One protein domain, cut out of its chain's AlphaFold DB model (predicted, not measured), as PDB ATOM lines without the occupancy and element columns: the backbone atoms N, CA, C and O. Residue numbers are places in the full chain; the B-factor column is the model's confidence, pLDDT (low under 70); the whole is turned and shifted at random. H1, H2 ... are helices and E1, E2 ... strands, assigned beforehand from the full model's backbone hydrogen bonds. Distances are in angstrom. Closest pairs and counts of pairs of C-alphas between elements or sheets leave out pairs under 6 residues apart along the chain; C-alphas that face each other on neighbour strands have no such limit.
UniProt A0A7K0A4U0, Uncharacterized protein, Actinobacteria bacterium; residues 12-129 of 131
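Overview. This is residues 12 to 129 of the 131 residues of an uncharacterized protein of Actinobacteria bacterium (UniProt A0A7K0A4U0). The model is one twisted sheet of seven strands, with a single helix, H1, over one face near the edge made by E2 and E1. Beyond the other strands a long loop leads to the short strand E7 at the far edge, and its residues 117 to 122 stick out. The printed part has 118 residues, with elements in the order E1, E2, H1, E3, E4, E5, E6, E7; the sheet runs E2, E1, E6, E5, E4, E3, E7 and is mixed. It is mostly strand and compact, with a radius of gyration of the C-alphas of 15.3 A and spans of 42 by 33 by 24 A.

Along the chain. E1, residues 12 to 16, begins at C-alpha 12 (5.217, -26.414, 24.432), and E2 is residues 24 to 28; each is 13.3 A long. H1, residues 31 to 43, measures 18.4 A. E3, residues 47 to 58, is the longest strand by residues at 30.0 A and bends by 69 degrees at residue 51. E4, residues 63 to 73, measures 29.1 A and bends by 56 degrees at residue 69. E5, residues 83 to 91, measures 26.3 A. E6, residues 96 to 104, measures 23.7 A and bends by 58 degrees at residue 99. E7, residues 125 to 128, ends at C-alpha 128 (-17.509, -26.702, 31.486).

Arrangement. E1 and E2 form an antiparallel hairpin, with N 14 and O 26 at 3.0 A. E1 is parallel to E6 at 13 degrees, with N 13 and O 100 at 2.8 A. E3, E4, E5 and E6 form a meander, each strand the antiparallel neighbour of the one before: N 54 and O 67 are at 2.8 A, N 86 and O 68 at 2.9 A, and N 87 and O 101 at 2.9 A. E7 is antiparallel to E3, with N 127 and O 53 at 3.2 A. H1 is on one face of the sheet, making two layers, a helix layer and a sheet; its height over the sheet is 8.4 A. It lies over E1, slantwise to the strands at 34 degrees on the local plane. The closest C-alphas of E2 and H1 are those of Ala 28 and Leu 34, 5.6 A apart. Every O i to N i+4 pair of H1 is within hydrogen-bond range.

Size, cuts and confidence. The two C-alphas farthest apart, those of Gly 22 and Pro 122, are 43.6 A apart. The printed part has no cut. The link from E6 to E7, residues 105 to 124, is long; residues 117 to 122 of it stand free. Mean pLDDT of the printed part is 78.8, with residues 78 to 81 and 105 to 129 under 70.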
ATOM      1  N   TYR A  12       5.924 -25.695  23.378       93.75
ATOM      2  CA  TYR A  12       5.217 -26.414  24.432       93.75
ATOM      3  C   TYR A  12       6.001 -26.298  25.738       93.75
ATOM      4  O   TYR A  12       7.219 -26.487  25.731       93.75
ATOM      5  N   SER A  13       5.327 -26.044  26.859       94.06
ATOM      6  CA  SER A  13       5.927 -26.144  28.187       94.06
ATOM      7  C   SER A  13       5.039 -26.860  29.196       94.06
ATOM      8  O   SER A  13       3.813 -26.749  29.173       94.06
ATOM      9  N   ALA A  14       5.687 -27.582  30.106       92.19
ATOM     10  CA  ALA A  14       5.045 -28.248  31.227       92.19
ATOM     11  C   ALA A  14       5.911 -28.103  32.479       92.19
ATOM     12  O   ALA A  14       7.103 -28.407  32.463       92.19
ATOM     13  N   THR A  15       5.308 -27.641  33.570       89.12
ATOM     14  CA  THR A  15       5.920 -27.661  34.902       89.12
ATOM     15  C   THR A  15       5.250 -28.739  35.737       89.12
ATOM     16  O   THR A  15       4.030 -28.742  35.881       89.12
ATOM     17  N   GLU A  16       6.048 -29.660  36.252       86.75
ATOM     18  CA  GLU A  16       5.641 -30.832  37.021       86.75
ATOM     19  C   GLU A  16       6.105 -30.651  38.464       86.75
ATOM     20  O   GLU A  16       7.306 -30.628  38.743       86.75
ATOM     21  N   GLY A  17       5.157 -30.477  39.384       77.00
ATOM     22  CA  GLY A  17       5.454 -30.145  40.777       77.00
ATOM     23  C   GLY A  17       6.178 -28.801  40.962       77.00
ATOM     24  O   GLY A  17       6.200 -27.938  40.086       77.00
ATOM     25  N   ASN A  18       6.777 -28.595  42.139       73.25
ATOM     26  CA  ASN A  18       7.517 -27.370  42.459       73.25
ATOM     27  C   ASN A  18       8.999 -27.508  42.053       73.25
ATOM     28  O   ASN A  18       9.704 -28.293  42.695       73.25
ATOM     29  N   PRO A  19       9.527 -26.710  41.097       71.81
ATOM     30  CA  PRO A  19      10.934 -26.780  40.686       71.81
ATOM     31  C   PRO A  19      11.943 -26.570  41.822       71.81
ATOM     32  O   PRO A  19      13.065 -27.060  41.756       71.81
ATOM     33  N   ARG A  20      11.554 -25.867  42.896       73.88
ATOM     34  CA  ARG A  20      12.409 -25.668  44.080       73.88
ATOM     35  C   ARG A  20      12.530 -26.917  44.958       73.88
ATOM     36  O   ARG A  20      13.450 -26.990  45.760       73.88
ATOM     37  N   ASN A  21      11.628 -27.884  44.788       72.50
ATOM     38  CA  ASN A  21      11.552 -29.117  45.572       72.50
ATOM     39  C   ASN A  21      11.705 -30.361  44.676       72.50
ATOM     40  O   ASN A  21      11.058 -31.375  44.913       72.50
ATOM     41  N   GLY A  22      12.522 -30.270  43.620       71.19
ATOM     42  CA  GLY A  22      12.778 -31.391  42.708       71.19
ATOM     43  C   GLY A  22      11.741 -31.579  41.596       71.19
ATOM     44  O   GLY A  22      11.811 -32.567  40.875       71.19
ATOM     45  N   GLY A  23      10.802 -30.642  41.431       79.75
ATOM     46  CA  GLY A  23       9.906 -30.605  40.277       79.75
ATOM     47  C   GLY A  23      10.644 -30.322  38.964       79.75
ATOM     48  O   GLY A  23      11.739 -29.753  38.950       79.75
ATOM     49  N   ARG A  24      10.030 -30.697  37.841       86.31
ATOM     50  CA  ARG A  24      10.621 -30.595  36.503       86.31
ATOM     51  C   ARG A  24       9.969 -29.475  35.702       86.31
ATOM     52  O   ARG A  24       8.752 -29.354  35.675       86.31
ATOM     53  N   HIS A  25      10.774 -28.676  35.006       89.75
ATOM     54  CA  HIS A  25      10.282 -27.737  33.997       89.75
ATOM     55  C   HIS A  25      10.769 -28.169  32.613       89.75
ATOM     56  O   HIS A  25      11.970 -28.246  32.359       89.75
ATOM     57  N   PHE A  26       9.824 -28.463  31.726       92.81
ATOM     58  CA  PHE A  26      10.068 -28.856  30.347       92.81
ATOM     59  C   PHE A  26       9.643 -27.740  29.392       92.81
ATOM     60  O   PHE A  26       8.568 -27.166  29.547       92.81
ATOM     61  N   VAL A  27      10.468 -27.482  28.371       95.06
ATOM     62  CA  VAL A  27      10.145 -26.601  27.239       95.06
ATOM     63  C   VAL A  27      10.656 -27.224  25.942       95.06
ATOM     64  O   VAL A  27      11.810 -27.670  25.874       95.06
ATOM     65  N   ALA A  28       9.835 -27.217  24.895       93.50
ATOM     66  CA  ALA A  28      10.210 -27.624  23.549       93.50
ATOM     67  C   ALA A  28       9.737 -26.616  22.501       93.50
ATOM     68  O   ALA A  28       8.553 -26.322  22.430       93.50
ATOM     69  N   TYR A  29      10.670 -26.183  21.650       90.56
ATOM     70  CA  TYR A  29      10.430 -25.355  20.456       90.56
ATOM     71  C   TYR A  29      10.456 -26.179  19.160       90.56
ATOM     72  O   TYR A  29      10.228 -25.676  18.067       90.56
ATOM     73  N   HIS A  30      10.792 -27.468  19.260       87.19
ATOM     74  CA  HIS A  30      10.936 -28.350  18.109       87.19
ATOM     75  C   HIS A  30      10.151 -29.637  18.309       87.19
ATOM     76  O   HIS A  30      10.208 -30.263  19.375       87.19
ATOM     77  N   ARG A  31       9.500 -30.076  17.230       82.62
ATOM     78  CA  ARG A  31       8.674 -31.286  17.174       82.62
ATOM     79  C   ARG A  31       9.364 -32.524  17.740       82.62
ATOM     80  O   ARG A  31       8.745 -33.248  18.507       82.62
ATOM     81  N   ALA A  32      10.628 -32.765  17.391       87.12
ATOM     82  CA  ALA A  32      11.340 -33.967  17.829       87.12
ATOM     83  C   ALA A  32      11.466 -34.048  19.362       87.12
ATOM     84  O   ALA A  32      11.232 -35.104  19.947       87.12
ATOM     85  N   LYS A  33      11.760 -32.919  20.024       90.75
ATOM     86  CA  LYS A  33      11.855 -32.849  21.489       90.75
ATOM     87  C   LYS A  33      10.486 -33.025  22.147       90.75
ATOM     88  O   LYS A  33      10.383 -33.728  23.147       90.75
ATOM     89  N   LEU A  34       9.443 -32.422  21.573       90.25
ATOM     90  CA  LEU A  34       8.073 -32.583  22.060       90.25
ATOM     91  C   LEU A  34       7.578 -34.028  21.914       90.25
ATOM     92  O   LEU A  34       6.966 -34.571  22.825       90.25
ATOM     93  N   GLN A  35       7.882 -34.679  20.792       90.19
ATOM     94  CA  GLN A  35       7.510 -36.071  20.566       90.19
ATOM     95  C   GLN A  35       8.211 -37.013  21.551       90.19
ATOM     96  O   GLN A  35       7.560 -37.899  22.095       90.19
ATOM     97  N   ALA A  36       9.505 -36.804  21.821       92.88
ATOM     98  CA  ALA A  36      10.224 -37.567  22.841       92.88
ATOM     99  C   ALA A  36       9.591 -37.392  24.232       92.88
ATOM    100  O   ALA A  36       9.389 -38.378  24.934       92.88
ATOM    101  N   TYR A  37       9.202 -36.164  24.582       93.31
ATOM    102  CA  TYR A  37       8.485 -35.885  25.825       93.31
ATOM    103  C   TYR A  37       7.141 -36.620  25.898       93.31
ATOM    104  O   TYR A  37       6.874 -37.290  26.885       93.31
ATOM    105  N   PHE A  38       6.317 -36.586  24.846       92.62
ATOM    106  CA  PHE A  38       5.044 -37.317  24.847       92.62
ATOM    107  C   PHE A  38       5.221 -38.833  24.952       92.62
ATOM    108  O   PHE A  38       4.444 -39.480  25.646       92.62
ATOM    109  N   LEU A  39       6.243 -39.405  24.311       94.75
ATOM    110  CA  LEU A  39       6.555 -40.830  24.454       94.75
ATOM    111  C   LEU A  39       6.955 -41.184  25.893       94.75
ATOM    112  O   LEU A  39       6.508 -42.204  26.410       94.75
ATOM    113  N   GLU A  40       7.743 -40.330  26.546       94.75
ATOM    114  CA  GLU A  40       8.089 -40.483  27.961       94.75
ATOM    115  C   GLU A  40       6.835 -40.414  28.847       94.75
ATOM    116  O   GLU A  40       6.613 -41.296  29.672       94.75
ATOM    117  N   ARG A  41       5.957 -39.428  28.630       93.06
ATOM    118  CA  ARG A  41       4.711 -39.291  29.399       93.06
ATOM    119  C   ARG A  41       3.768 -40.483  29.219       93.06
ATOM    120  O   ARG A  41       3.186 -40.943  30.197       93.06
ATOM    121  N   ILE A  42       3.670 -41.029  28.006       93.25
ATOM    122  CA  ILE A  42       2.927 -42.271  27.737       93.25
ATOM    123  C   ILE A  42       3.519 -43.445  28.529       93.25
ATOM    124  O   ILE A  42       2.764 -44.256  29.052       93.25
ATOM    125  N   SER A  43       4.848 -43.532  28.659       95.69
ATOM    126  CA  SER A  43       5.501 -44.606  29.426       95.69
ATOM    127  C   SER A  43       5.289 -44.527  30.944       95.69
ATOM    128  O   SER A  43       5.542 -45.508  31.634       95.69
ATOM    129  N   HIS A  44       4.804 -43.387  31.446       92.94
ATOM    130  CA  HIS A  44       4.411 -43.174  32.842       92.94
ATOM    131  C   HIS A  44       2.889 -43.237  33.048       92.94
ATOM    132  O   HIS A  44       2.383 -42.714  34.042       92.94
ATOM    133  N   ASP A  45       2.156 -43.817  32.091       91.88
ATOM    134  CA  ASP A  45       0.694 -43.931  32.116       91.88
ATOM    135  C   ASP A  45      -0.009 -42.589  32.376       91.88
ATOM    136  O   ASP A  45      -1.024 -42.498  33.073       91.88
ATOM    137  N   GLU A  46       0.529 -41.513  31.789       90.81
ATOM    138  CA  GLU A  46      -0.034 -40.186  31.980       90.81
ATOM    139  C   GLU A  46      -1.457 -40.071  31.420       90.81
ATOM    140  O   GLU A  46      -1.745 -40.397  30.266       90.81
ATOM    141  N   ARG A  47      -2.349 -39.521  32.246       89.00
ATOM    142  CA  ARG A  47      -3.734 -39.198  31.912       89.00
ATOM    143  C   ARG A  47      -4.015 -37.740  32.219       89.00
ATOM    144  O   ARG A  47      -3.570 -37.210  33.236       89.00
ATOM    145  N   MET A  48      -4.788 -37.114  31.340       87.38
ATOM    146  CA  MET A  48      -5.283 -35.754  31.514       87.38
ATOM    147  C   MET A  48      -6.799 -35.736  31.322       87.38
ATOM    148  O   MET A  48      -7.298 -36.209  30.303       87.38
ATOM    149  N   TYR A  49      -7.523 -35.174  32.284       84.19
ATOM    150  CA  TYR A  49      -8.965 -34.962  32.227       84.19
ATOM    151  C   TYR A  49      -9.241 -33.469  32.265       84.19
ATOM    152  O   TYR A  49      -8.977 -32.823  33.275       84.19
ATOM    153  N   LEU A  50      -9.760 -32.920  31.170       83.94
ATOM    154  CA  LEU A  50     -10.161 -31.519  31.126       83.94
ATOM    155  C   LEU A  50     -11.291 -31.280  32.135       83.94
ATOM    156  O   LEU A  50     -12.309 -31.968  32.098       83.94
ATOM    157  N   LEU A  51     -11.093 -30.313  33.025       80.25
ATOM    158  CA  LEU A  51     -12.107 -29.871  33.978       80.25
ATOM    159  C   LEU A  51     -12.872 -28.674  33.420       80.25
ATOM    160  O   LEU A  51     -14.101 -28.638  33.454       80.25
ATOM    161  N   GLU A  52     -12.132 -27.716  32.871       77.94
ATOM    162  CA  GLU A  52     -12.659 -26.422  32.459       77.94
ATOM    163  C   GLU A  52     -11.812 -25.840  31.334       77.94
ATOM    164  O   GLU A  52     -10.590 -26.022  31.312       77.94
ATOM    165  N   ILE A  53     -12.468 -25.141  30.410       82.00
ATOM    166  CA  ILE A  53     -11.816 -24.388  29.346       82.00
ATOM    167  C   ILE A  53     -12.591 -23.101  29.054       82.00
ATOM    168  O   ILE A  53     -13.812 -23.113  28.891       82.00
ATOM    169  N   ASP A  54     -11.843 -22.011  28.950       80.38
ATOM    170  CA  ASP A  54     -12.278 -20.719  28.440       80.38
ATOM    171  C   ASP A  54     -11.578 -20.456  27.109       80.38
ATOM    172  O   ASP A  54     -10.390 -20.761  26.945       80.38
ATOM    173  N   VAL A  55     -12.336 -19.933  26.149       83.19
ATOM    174  CA  VAL A  55     -11.882 -19.678  24.786       83.19
ATOM    175  C   VAL A  55     -12.243 -18.255  24.383       83.19
ATOM    176  O   VAL A  55     -13.417 -17.887  24.318       83.19
ATOM    177  N   GLY A  56     -11.217 -17.484  24.030       81.00
ATOM    178  CA  GLY A  56     -11.343 -16.146  23.463       81.00
ATOM    179  C   GLY A  56     -10.770 -16.074  22.050       81.00
ATOM    180  O   GLY A  56      -9.837 -16.799  21.710       81.00
ATOM    181  N   TYR A  57     -11.300 -15.177  21.223       86.12
ATOM    182  CA  TYR A  57     -10.831 -14.981  19.850       86.12
ATOM    183  C   TYR A  57     -10.062 -13.663  19.680       86.12
ATOM    184  O   TYR A  57     -10.575 -12.579  19.962       86.12
ATOM    185  N   GLU A  58      -8.836 -13.742  19.160       85.12
ATOM    186  CA  GLU A  58      -8.023 -12.592  18.766       85.12
ATOM    187  C   GLU A  58      -8.074 -12.388  17.248       85.12
ATOM    188  O   GLU A  58      -7.334 -13.001  16.476       85.12
ATOM    189  N   ARG A  59      -8.895 -11.428  16.815       88.25
ATOM    190  CA  ARG A  59      -9.091 -11.114  15.393       88.25
ATOM    191  C   ARG A  59      -7.820 -10.694  14.649       88.25
ATOM    192  O   ARG A  59      -7.696 -10.984  13.467       88.25
ATOM    193  N   ALA A  60      -6.903  -9.984  15.307       88.50
ATOM    194  CA  ALA A  60      -5.714  -9.430  14.654       88.50
ATOM    195  C   ALA A  60      -4.744 -10.516  14.164       88.50
ATOM    196  O   ALA A  60      -4.079 -10.329  13.146       88.50
ATOM    197  N   ARG A  61      -4.682 -11.639  14.884       85.44
ATOM    198  CA  ARG A  61      -3.805 -12.774  14.580       85.44
ATOM    199  C   ARG A  61      -4.562 -14.015  14.113       85.44
ATOM    200  O   ARG A  61      -3.922 -15.002  13.790       85.44
ATOM    201  N   ASN A  62      -5.893 -13.955  14.074       89.19
ATOM    202  CA  ASN A  62      -6.765 -15.094  13.791       89.19
ATOM    203  C   ASN A  62      -6.511 -16.290  14.734       89.19
ATOM    204  O   ASN A  62      -6.456 -17.443  14.308       89.19
ATOM    205  N   LEU A  63      -6.333 -16.001  16.029       87.88
ATOM    206  CA  LEU A  63      -6.021 -17.008  17.046       87.88
ATOM    207  C   LEU A  63      -7.179 -17.214  18.018       87.88
ATOM    208  O   LEU A  63      -7.751 -16.255  18.536       87.88
ATOM    209  N   GLY A  64      -7.463 -18.474  18.331       89.56
ATOM    210  CA  GLY A  64      -8.246 -18.877  19.491       89.56
ATOM    211  C   GLY A  64      -7.325 -19.050  20.693       89.56
ATOM    212  O   GLY A  64      -6.537 -19.993  20.739       89.56
ATOM    213  N   HIS A  65      -7.415 -18.152  21.667       87.31
ATOM    214  CA  HIS A  65      -6.726 -18.279  22.948       87.31
ATOM    215  C   HIS A  65      -7.524 -19.192  23.859       87.31
ATOM    216  O   HIS A  65      -8.735 -19.034  23.976       87.31
ATOM    217  N   VAL A  66      -6.840 -20.122  24.516       86.88
ATOM    218  CA  VAL A  66      -7.451 -21.020  25.494       86.88
ATOM    219  C   VAL A  66      -6.801 -20.835  26.855       86.88
ATOM    220  O   VAL A  66      -5.576 -20.759  26.957       86.88
ATOM    221  N   ALA A  67      -7.616 -20.809  27.901       85.94
ATOM    222  CA  ALA A  67      -7.202 -21.017  29.282       85.94
ATOM    223  C   ALA A  67      -7.937 -22.251  29.804       85.94
ATOM    224  O   ALA A  67      -9.098 -22.458  29.467       85.94
ATOM    225  N   TYR A  68      -7.271 -23.115  30.565       85.19
ATOM    226  CA  TYR A  68      -7.877 -24.376  30.987       85.19
ATOM    227  C   TYR A  68      -7.352 -24.868  32.329       85.19
ATOM    228  O   TYR A  68      -6.223 -24.575  32.728       85.19
ATOM    229  N   ASN A  69      -8.168 -25.710  32.959       84.06
ATOM    230  CA  ASN A  69      -7.802 -26.557  34.084       84.06
ATOM    231  C   ASN A  69      -8.023 -28.022  33.725       84.06
ATOM    232  O   ASN A  69      -8.991 -28.380  33.051       84.06
ATOM    233  N   LEU A  70      -7.149 -28.890  34.218       84.81
ATOM    234  CA  LEU A  70      -7.260 -30.327  34.035       84.81
ATOM    235  C   LEU A  70      -6.792 -31.095  35.273       84.81
ATOM    236  O   LEU A  70      -5.970 -30.608  36.049       84.81
ATOM    237  N   LEU A  71      -7.294 -32.319  35.431       84.50
ATOM    238  CA  LEU A  71      -6.672 -33.320  36.289       84.50
ATOM    239  C   LEU A  71      -5.589 -34.034  35.489       84.50
ATOM    240  O   LEU A  71      -5.895 -34.648  34.473       84.50
ATOM    241  N   ARG A  72      -4.344 -33.977  35.942       87.38
ATOM    242  CA  ARG A  72      -3.190 -34.665  35.375       87.38
ATOM    243  C   ARG A  72      -2.635 -35.664  36.373       87.38
ATOM    244  O   ARG A  72      -2.187 -35.291  37.449       87.38
ATOM    245  N   THR A  73      -2.610 -36.924  35.979       85.94
ATOM    246  CA  THR A  73      -2.108 -38.034  36.792       85.94
ATOM    247  C   THR A  73      -1.103 -38.830  35.981       85.94
ATOM    248  O   THR A  73      -1.332 -39.027  34.793       85.94
ATOM    249  N   ALA A  74      -0.033 -39.305  36.600       88.88
ATOM    250  CA  ALA A  74       0.909 -40.258  36.017       88.88
ATOM    251  C   ALA A  74       1.653 -40.960  37.159       88.88
ATOM    252  O   ALA A  74       1.693 -40.425  38.267       88.88
ATOM    253  N   ASP A  75       2.270 -42.104  36.886       88.81
ATOM    254  CA  ASP A  75       2.958 -42.914  37.901       88.81
ATOM    255  C   ASP A  75       4.135 -42.187  38.569       88.81
ATOM    256  O   ASP A  75       4.481 -42.452  39.720       88.81
ATOM    257  N   ASP A  76       4.765 -41.262  37.842       85.94
ATOM    258  CA  ASP A  76       5.913 -40.476  38.295       85.94
ATOM    259  C   ASP A  76       5.525 -39.136  38.946       85.94
ATOM    260  O   ASP A  76       6.388 -38.412  39.452       85.94
ATOM    261  N   LEU A  77       4.233 -38.796  38.959       80.56
ATOM    262  CA  LEU A  77       3.712 -37.582  39.576       80.56
ATOM    263  C   LEU A  77       3.174 -37.899  40.977       80.56
ATOM    264  O   LEU A  77       2.300 -38.740  41.154       80.56
ATOM    265  N   THR A  78       3.675 -37.201  41.996       69.62
ATOM    266  CA  THR A  78       3.211 -37.387  43.386       69.62
ATOM    267  C   THR A  78       1.831 -36.749  43.628       69.62
ATOM    268  O   THR A  78       1.474 -35.764  42.982       69.62
ATOM    269  N   GLU A  79       1.059 -37.288  44.587       57.31
ATOM    270  CA  GLU A  79      -0.372 -36.979  44.836       57.31
ATOM    271  C   GLU A  79      -0.723 -35.490  45.034       57.31
ATOM    272  O   GLU A  79      -1.868 -35.092  44.832       57.31
ATOM    273  N   TYR A  80       0.239 -34.630  45.377       53.59
ATOM    274  CA  TYR A  80       0.003 -33.199  45.622       53.59
ATOM    275  C   TYR A  80      -0.176 -32.347  44.348       53.59
ATOM    276  O   TYR A  80      -0.254 -31.122  44.446       53.59
ATOM    277  N   ALA A  81      -0.208 -32.959  43.160       55.91
ATOM    278  CA  ALA A  81      -0.090 -32.267  41.873       55.91
ATOM    279  C   ALA A  81      -1.154 -32.662  40.830       55.91
ATOM    280  O   ALA A  81      -0.945 -32.442  39.635       55.91
ATOM    281  N   ALA A  82      -2.280 -33.249  41.260       70.31
ATOM    282  CA  ALA A  82      -3.306 -33.726  40.334       70.31
ATOM    283  C   ALA A  82      -3.945 -32.597  39.517       70.31
ATOM    284  O   ALA A  82      -4.325 -32.832  38.383       70.31
ATOM    285  N   GLU A  83      -4.052 -31.374  40.033       81.44
ATOM    286  CA  GLU A  83      -4.602 -30.254  39.264       81.44
ATOM    287  C   GLU A  83      -3.498 -29.481  38.535       81.44
ATOM    288  O   GLU A  83      -2.496 -29.063  39.124       81.44
ATOM    289  N   ALA A  84      -3.693 -29.280  37.232       84.62
ATOM    290  CA  ALA A  84      -2.831 -28.456  36.401       84.62
ATOM    291  C   ALA A  84      -3.656 -27.394  35.676       84.62
ATOM    292  O   ALA A  84      -4.698 -27.690  35.091       84.62
ATOM    293  N   GLY A  85      -3.146 -26.168  35.694       87.19
ATOM    294  CA  GLY A  85      -3.690 -25.052  34.930       87.19
ATOM    295  C   GLY A  85      -2.787 -24.728  33.752       87.19
ATOM    296  O   GLY A  85      -1.572 -24.980  33.787       87.19
ATOM    297  N   GLY A  86      -3.358 -24.145  32.709       89.75
ATOM    298  CA  GLY A  86      -2.584 -23.789  31.540       89.75
ATOM    299  C   GLY A  86      -3.273 -22.838  30.584       89.75
ATOM    300  O   GLY A  86      -4.414 -22.424  30.769       89.75
ATOM    301  N   LYS A  87      -2.516 -22.477  29.552       91.56
ATOM    302  CA  LYS A  87      -2.969 -21.643  28.445       91.56
ATOM    303  C   LYS A  87      -2.416 -22.149  27.125       91.56
ATOM    304  O   LYS A  87      -1.386 -22.824  27.096       91.56
ATOM    305  N   GLY A  88      -3.070 -21.792  26.037       91.19
ATOM    306  CA  GLY A  88      -2.612 -22.102  24.693       91.19
ATOM    307  C   GLY A  88      -3.187 -21.145  23.664       91.19
ATOM    308  O   GLY A  88      -4.049 -20.329  23.981       91.19
ATOM    309  N   ALA A  89      -2.708 -21.264  22.434       90.94
ATOM    310  CA  ALA A  89      -3.300 -20.593  21.288       90.94
ATOM    311  C   ALA A  89      -3.431 -21.579  20.132       90.94
ATOM    312  O   ALA A  89      -2.572 -22.446  19.931       90.94
ATOM    313  N   ILE A  90      -4.530 -21.445  19.403       89.94
ATOM    314  CA  ILE A  90      -4.884 -22.267  18.260       89.94
ATOM    315  C   ILE A  90      -5.046 -21.345  17.059       89.94
ATOM    316  O   ILE A  90      -5.821 -20.396  17.117       89.94
ATOM    317  N   ASP A  91      -4.356 -21.650  15.969       88.56
ATOM    318  CA  ASP A  91      -4.601 -21.011  14.681       88.56
ATOM    319  C   ASP A  91      -5.987 -21.417  14.162       88.56
ATOM    320  O   ASP A  91      -6.260 -22.609  13.980       88.56
ATOM    321  N   CYS A  92      -6.884 -20.446  13.969       86.75
ATOM    322  CA  CYS A  92      -8.285 -20.720  13.640       86.75
ATOM    323  C   CYS A  92      -8.478 -21.268  12.217       86.75
ATOM    324  O   CYS A  92      -9.445 -21.999  11.991       86.75
ATOM    325  N   ASP A  93      -7.566 -20.982  11.284       88.00
ATOM    326  CA  ASP A  93      -7.662 -21.465   9.900       88.00
ATOM    327  C   ASP A  93      -7.298 -22.949   9.787       88.00
ATOM    328  O   ASP A  93      -8.004 -23.747   9.166       88.00
ATOM    329  N   SER A  94      -6.187 -23.346  10.406       86.06
ATOM    330  CA  SER A  94      -5.675 -24.717  10.360       86.06
ATOM    331  C   SER A  94      -6.191 -25.594  11.504       86.06
ATOM    332  O   SER A  94      -6.091 -26.829  11.440       86.06
ATOM    333  N   GLY A  95      -6.728 -24.978  12.560       84.12
ATOM    334  CA  GLY A  95      -7.148 -25.626  13.798       84.12
ATOM    335  C   GLY A  95      -5.984 -26.240  14.576       84.12
ATOM    336  O   GLY A  95      -6.176 -27.266  15.228       84.12
ATOM    337  N   ARG A  96      -4.763 -25.702  14.453       85.50
ATOM    338  CA  ARG A  96      -3.528 -26.271  15.030       85.50
ATOM    339  C   ARG A  96      -3.075 -25.503  16.259       85.50
ATOM    340  O   ARG A  96      -3.297 -24.308  16.353       85.50
ATOM    341  N   ILE A  97      -2.433 -26.206  17.189       87.56
ATOM    342  CA  ILE A  97      -1.940 -25.598  18.428       87.56
ATOM    343  C   ILE A  97      -0.577 -24.966  18.141       87.56
ATOM    344  O   ILE A  97       0.361 -25.685  17.793       87.56
ATOM    345  N   GLU A  98      -0.477 -23.649  18.310       89.44
ATOM    346  CA  GLU A  98       0.774 -22.896  18.148       89.44
ATOM    347  C   GLU A  98       1.584 -22.886  19.445       89.44
ATOM    348  O   GLU A  98       2.788 -23.150  19.441       89.44
ATOM    349  N   VAL A  99       0.904 -22.641  20.571       89.88
ATOM    350  CA  VAL A  99       1.509 -22.635  21.907       89.88
ATOM    351  C   VAL A  99       0.680 -23.421  22.902       89.88
ATOM    352  O   VAL A  99      -0.552 -23.418  22.861       89.88
ATOM    353  N   TRP A 100       1.367 -24.056  23.847       92.50
ATOM    354  CA  TRP A 100       0.744 -24.714  24.987       92.50
ATOM    355  C   TRP A 100       1.642 -24.628  26.209       92.50
ATOM    356  O   TRP A 100       2.810 -25.006  26.167       92.50
ATOM    357  N   SER A 101       1.091 -24.145  27.312       92.00
ATOM    358  CA  SER A 101       1.788 -24.005  28.581       92.00
ATOM    359  C   SER A 101       0.953 -24.579  29.693       92.00
ATOM    360  O   SER A 101      -0.193 -24.176  29.856       92.00
ATOM    361  N   MET A 102       1.548 -25.465  30.478       91.50
ATOM    362  CA  MET A 102       0.894 -26.105  31.605       91.50
ATOM    363  C   MET A 102       1.790 -26.054  32.842       91.50
ATOM    364  O   MET A 102       3.011 -26.197  32.753       91.50
ATOM    365  N   ALA A 103       1.189 -25.893  34.015       87.44
ATOM    366  CA  ALA A 103       1.889 -26.008  35.283       87.44
ATOM    367  C   ALA A 103       1.029 -26.724  36.324       87.44
ATOM    368  O   ALA A 103      -0.135 -26.381  36.529       87.44
ATOM    369  N   GLN A 104       1.641 -27.689  37.002       81.38
ATOM    370  CA  GLN A 104       1.133 -28.304  38.221       81.38
ATOM    371  C   GLN A 104       1.661 -27.547  39.438       81.38
ATOM    372  O   GLN A 104       2.839 -27.191  39.492       81.38
ATOM    373  N   GLY A 105       0.817 -27.323  40.442       64.38
ATOM    374  CA  GLY A 105       1.227 -26.613  41.648       64.38
ATOM    375  C   GLY A 105       0.310 -26.863  42.844       64.38
ATOM    376  O   GLY A 105      -0.820 -27.301  42.672       64.38
ATOM    377  N   PRO A 106       0.776 -26.546  44.070       50.81
ATOM    378  CA  PRO A 106       0.054 -26.803  45.325       50.81
ATOM    379  C   PRO A 106      -1.185 -25.921  45.525       50.81
ATOM    380  O   PRO A 106      -1.866 -26.023  46.543       50.81
ATOM    381  N   LYS A 107      -1.450 -25.007  44.594       51.84
ATOM    382  CA  LYS A 107      -2.697 -24.263  44.528       51.84
ATOM    383  C   LYS A 107      -3.275 -24.519  43.144       51.84
ATOM    384  O   LYS A 107      -2.544 -24.267  42.179       51.84
ATOM    385  N   PRO A 108      -4.543 -24.950  43.043       49.31
ATOM    386  CA  PRO A 108      -5.304 -24.741  41.823       49.31
ATOM    387  C   PRO A 108      -5.050 -23.295  41.406       49.31
ATOM    388  O   PRO A 108      -5.138 -22.395  42.255       49.31
ATOM    389  N   GLN A 109      -4.651 -23.043  40.157       50.53
ATOM    390  CA  GLN A 109      -4.769 -21.668  39.690       50.53
ATOM    391  C   GLN A 109      -6.257 -21.347  39.815       50.53
ATOM    392  O   GLN A 109      -7.056 -22.130  39.296       50.53
ATOM    393  N   PRO A 110      -6.651 -20.297  40.564       46.88
ATOM    394  CA  PRO A 110      -8.037 -19.894  40.591       46.88
ATOM    395  C   PRO A 110      -8.362 -19.479  39.168       46.88
ATOM    396  O   PRO A 110      -8.024 -18.388  38.712       46.88
ATOM    397  N   VAL A 111      -8.978 -20.408  38.457       48.78
ATOM    398  CA  VAL A 111      -9.819 -20.104  37.329       48.78
ATOM    399  C   VAL A 111     -11.035 -19.489  37.989       48.78
ATOM    400  O   VAL A 111     -11.923 -20.188  38.458       48.78
ATOM    401  N   GLY A 112     -10.927 -18.189  38.275       43.56
ATOM    402  CA  GLY A 112     -11.979 -17.463  38.963       43.56
ATOM    403  C   GLY A 112     -13.237 -17.620  38.136       43.56
ATOM    404  O   GLY A 112     -13.236 -17.144  37.008       43.56
ATOM    405  N   ASP A 113     -14.223 -18.333  38.682       50.50
ATOM    406  CA  ASP A 113     -15.600 -18.430  38.204       50.50
ATOM    407  C   ASP A 113     -15.741 -18.383  36.665       50.50
ATOM    408  O   ASP A 113     -16.574 -17.639  36.146       50.50
ATOM    409  N   LEU A 114     -14.909 -19.129  35.910       53.44
ATOM    410  CA  LEU A 114     -14.983 -19.086  34.444       53.44
ATOM    411  C   LEU A 114     -16.190 -19.859  33.930       53.44
ATOM    412  O   LEU A 114     -16.549 -19.644  32.792       53.44
ATOM    413  N   CYS A 115     -16.888 -20.665  34.731       55.53
ATOM    414  CA  CYS A 115     -18.275 -21.021  34.440       55.53
ATOM    415  C   CYS A 115     -19.186 -19.880  34.930       55.53
ATOM    416  O   CYS A 115     -19.563 -19.882  36.105       55.53
ATOM    417  N   PRO A 116     -19.560 -18.904  34.085       54.88
ATOM    418  CA  PRO A 116     -20.438 -17.832  34.506       54.88
ATOM    419  C   PRO A 116     -21.799 -18.430  34.878       54.88
ATOM    420  O   PRO A 116     -22.341 -19.277  34.165       54.88
ATOM    421  N   GLU A 117     -22.377 -17.979  35.992       53.47
ATOM    422  CA  GLU A 117     -23.789 -18.256  36.295       53.47
ATOM    423  C   GLU A 117     -24.721 -17.566  35.275       53.47
ATOM    424  O   GLU A 117     -25.858 -17.994  35.071       53.47
ATOM    425  N   GLU A 118     -24.225 -16.519  34.603       56.00
ATOM    426  CA  GLU A 118     -24.945 -15.675  33.648       56.00
ATOM    427  C   GLU A 118     -24.493 -15.888  32.185       56.00
ATOM    428  O   GLU A 118     -23.421 -16.438  31.926       56.00
ATOM    429  N   PRO A 119     -25.283 -15.458  31.181       55.72
ATOM    430  CA  PRO A 119     -24.900 -15.586  29.777       55.72
ATOM    431  C   PRO A 119     -23.624 -14.792  29.467       55.72
ATOM    432  O   PRO A 119     -23.586 -13.570  29.615       55.72
ATOM    433  N   VAL A 120     -22.592 -15.480  28.981       57.53
ATOM    434  CA  VAL A 120     -21.377 -14.847  28.451       57.53
ATOM    435  C   VAL A 120     -21.673 -14.085  27.151       57.53
ATOM    436  O   VAL A 120     -22.583 -14.472  26.410       57.53
ATOM    437  N   PRO A 121     -20.916 -13.010  26.841       61.03
ATOM    438  CA  PRO A 121     -20.970 -12.353  25.538       61.03
ATOM    439  C   PRO A 121     -20.850 -13.371  24.391       61.03
ATOM    440  O   PRO A 121     -20.127 -14.357  24.536       61.03
ATOM    441  N   PRO A 122     -21.496 -13.135  23.234       55.44
ATOM    442  CA  PRO A 122     -21.579 -14.115  22.142       55.44
ATOM    443  C   PRO A 122     -20.220 -14.518  21.546       55.44
ATOM    444  O   PRO A 122     -20.134 -15.520  20.840       55.44
ATOM    445  N   ASP A 123     -19.172 -13.749  21.840       54.56
ATOM    446  CA  ASP A 123     -17.821 -13.932  21.314       54.56
ATOM    447  C   ASP A 123     -16.922 -14.775  22.244       54.56
ATOM    448  O   ASP A 123     -15.746 -14.975  21.938       54.56
ATOM    449  N   ILE A 124     -17.451 -15.251  23.381       49.50
ATOM    450  CA  ILE A 124     -16.741 -16.084  24.362       49.50
ATOM    451  C   ILE A 124     -17.461 -17.427  24.480       49.50
ATOM    452  O   ILE A 124     -18.656 -17.487  24.777       49.50
ATOM    453  N   ALA A 125     -16.730 -18.522  24.259       53.38
ATOM    454  CA  ALA A 125     -17.249 -19.873  24.426       53.38
ATOM    455  C   ALA A 125     -16.598 -20.521  25.647       53.38
ATOM    456  O   ALA A 125     -15.414 -20.851  25.631       53.38
ATOM    457  N   ILE A 126     -17.399 -20.740  26.686       55.47
ATOM    458  CA  ILE A 126     -16.973 -21.428  27.901       55.47
ATOM    459  C   ILE A 126     -17.594 -22.817  27.890       55.47
ATOM    460  O   ILE A 126     -18.816 -22.967  27.808       55.47
ATOM    461  N   ALA A 127     -16.750 -23.845  27.948       57.41
ATOM    462  CA  ALA A 127     -17.192 -25.231  27.983       57.41
ATOM    463  C   ALA A 127     -16.766 -25.870  29.308       57.41
ATOM    464  O   ALA A 127     -15.615 -26.252  29.501       57.41
ATOM    465  N   CYS A 128     -17.723 -26.013  30.219       53.91
ATOM    466  CA  CYS A 128     -17.509 -26.702  31.486       53.91
ATOM    467  C   CYS A 128     -17.826 -28.193  31.311       53.91
ATOM    468  O   CYS A 128     -18.925 -28.560  30.874       53.91
ATOM    469  N   ALA A 129     -16.876 -29.071  31.639       45.78
ATOM    470  CA  ALA A 129     -17.123 -30.507  31.630       45.78
ATOM    471  C   ALA A 129     -17.974 -30.871  32.858       45.78
ATOM    472  O   ALA A 129     -17.585 -30.614  33.997       45.78
TER     473      ALA A 129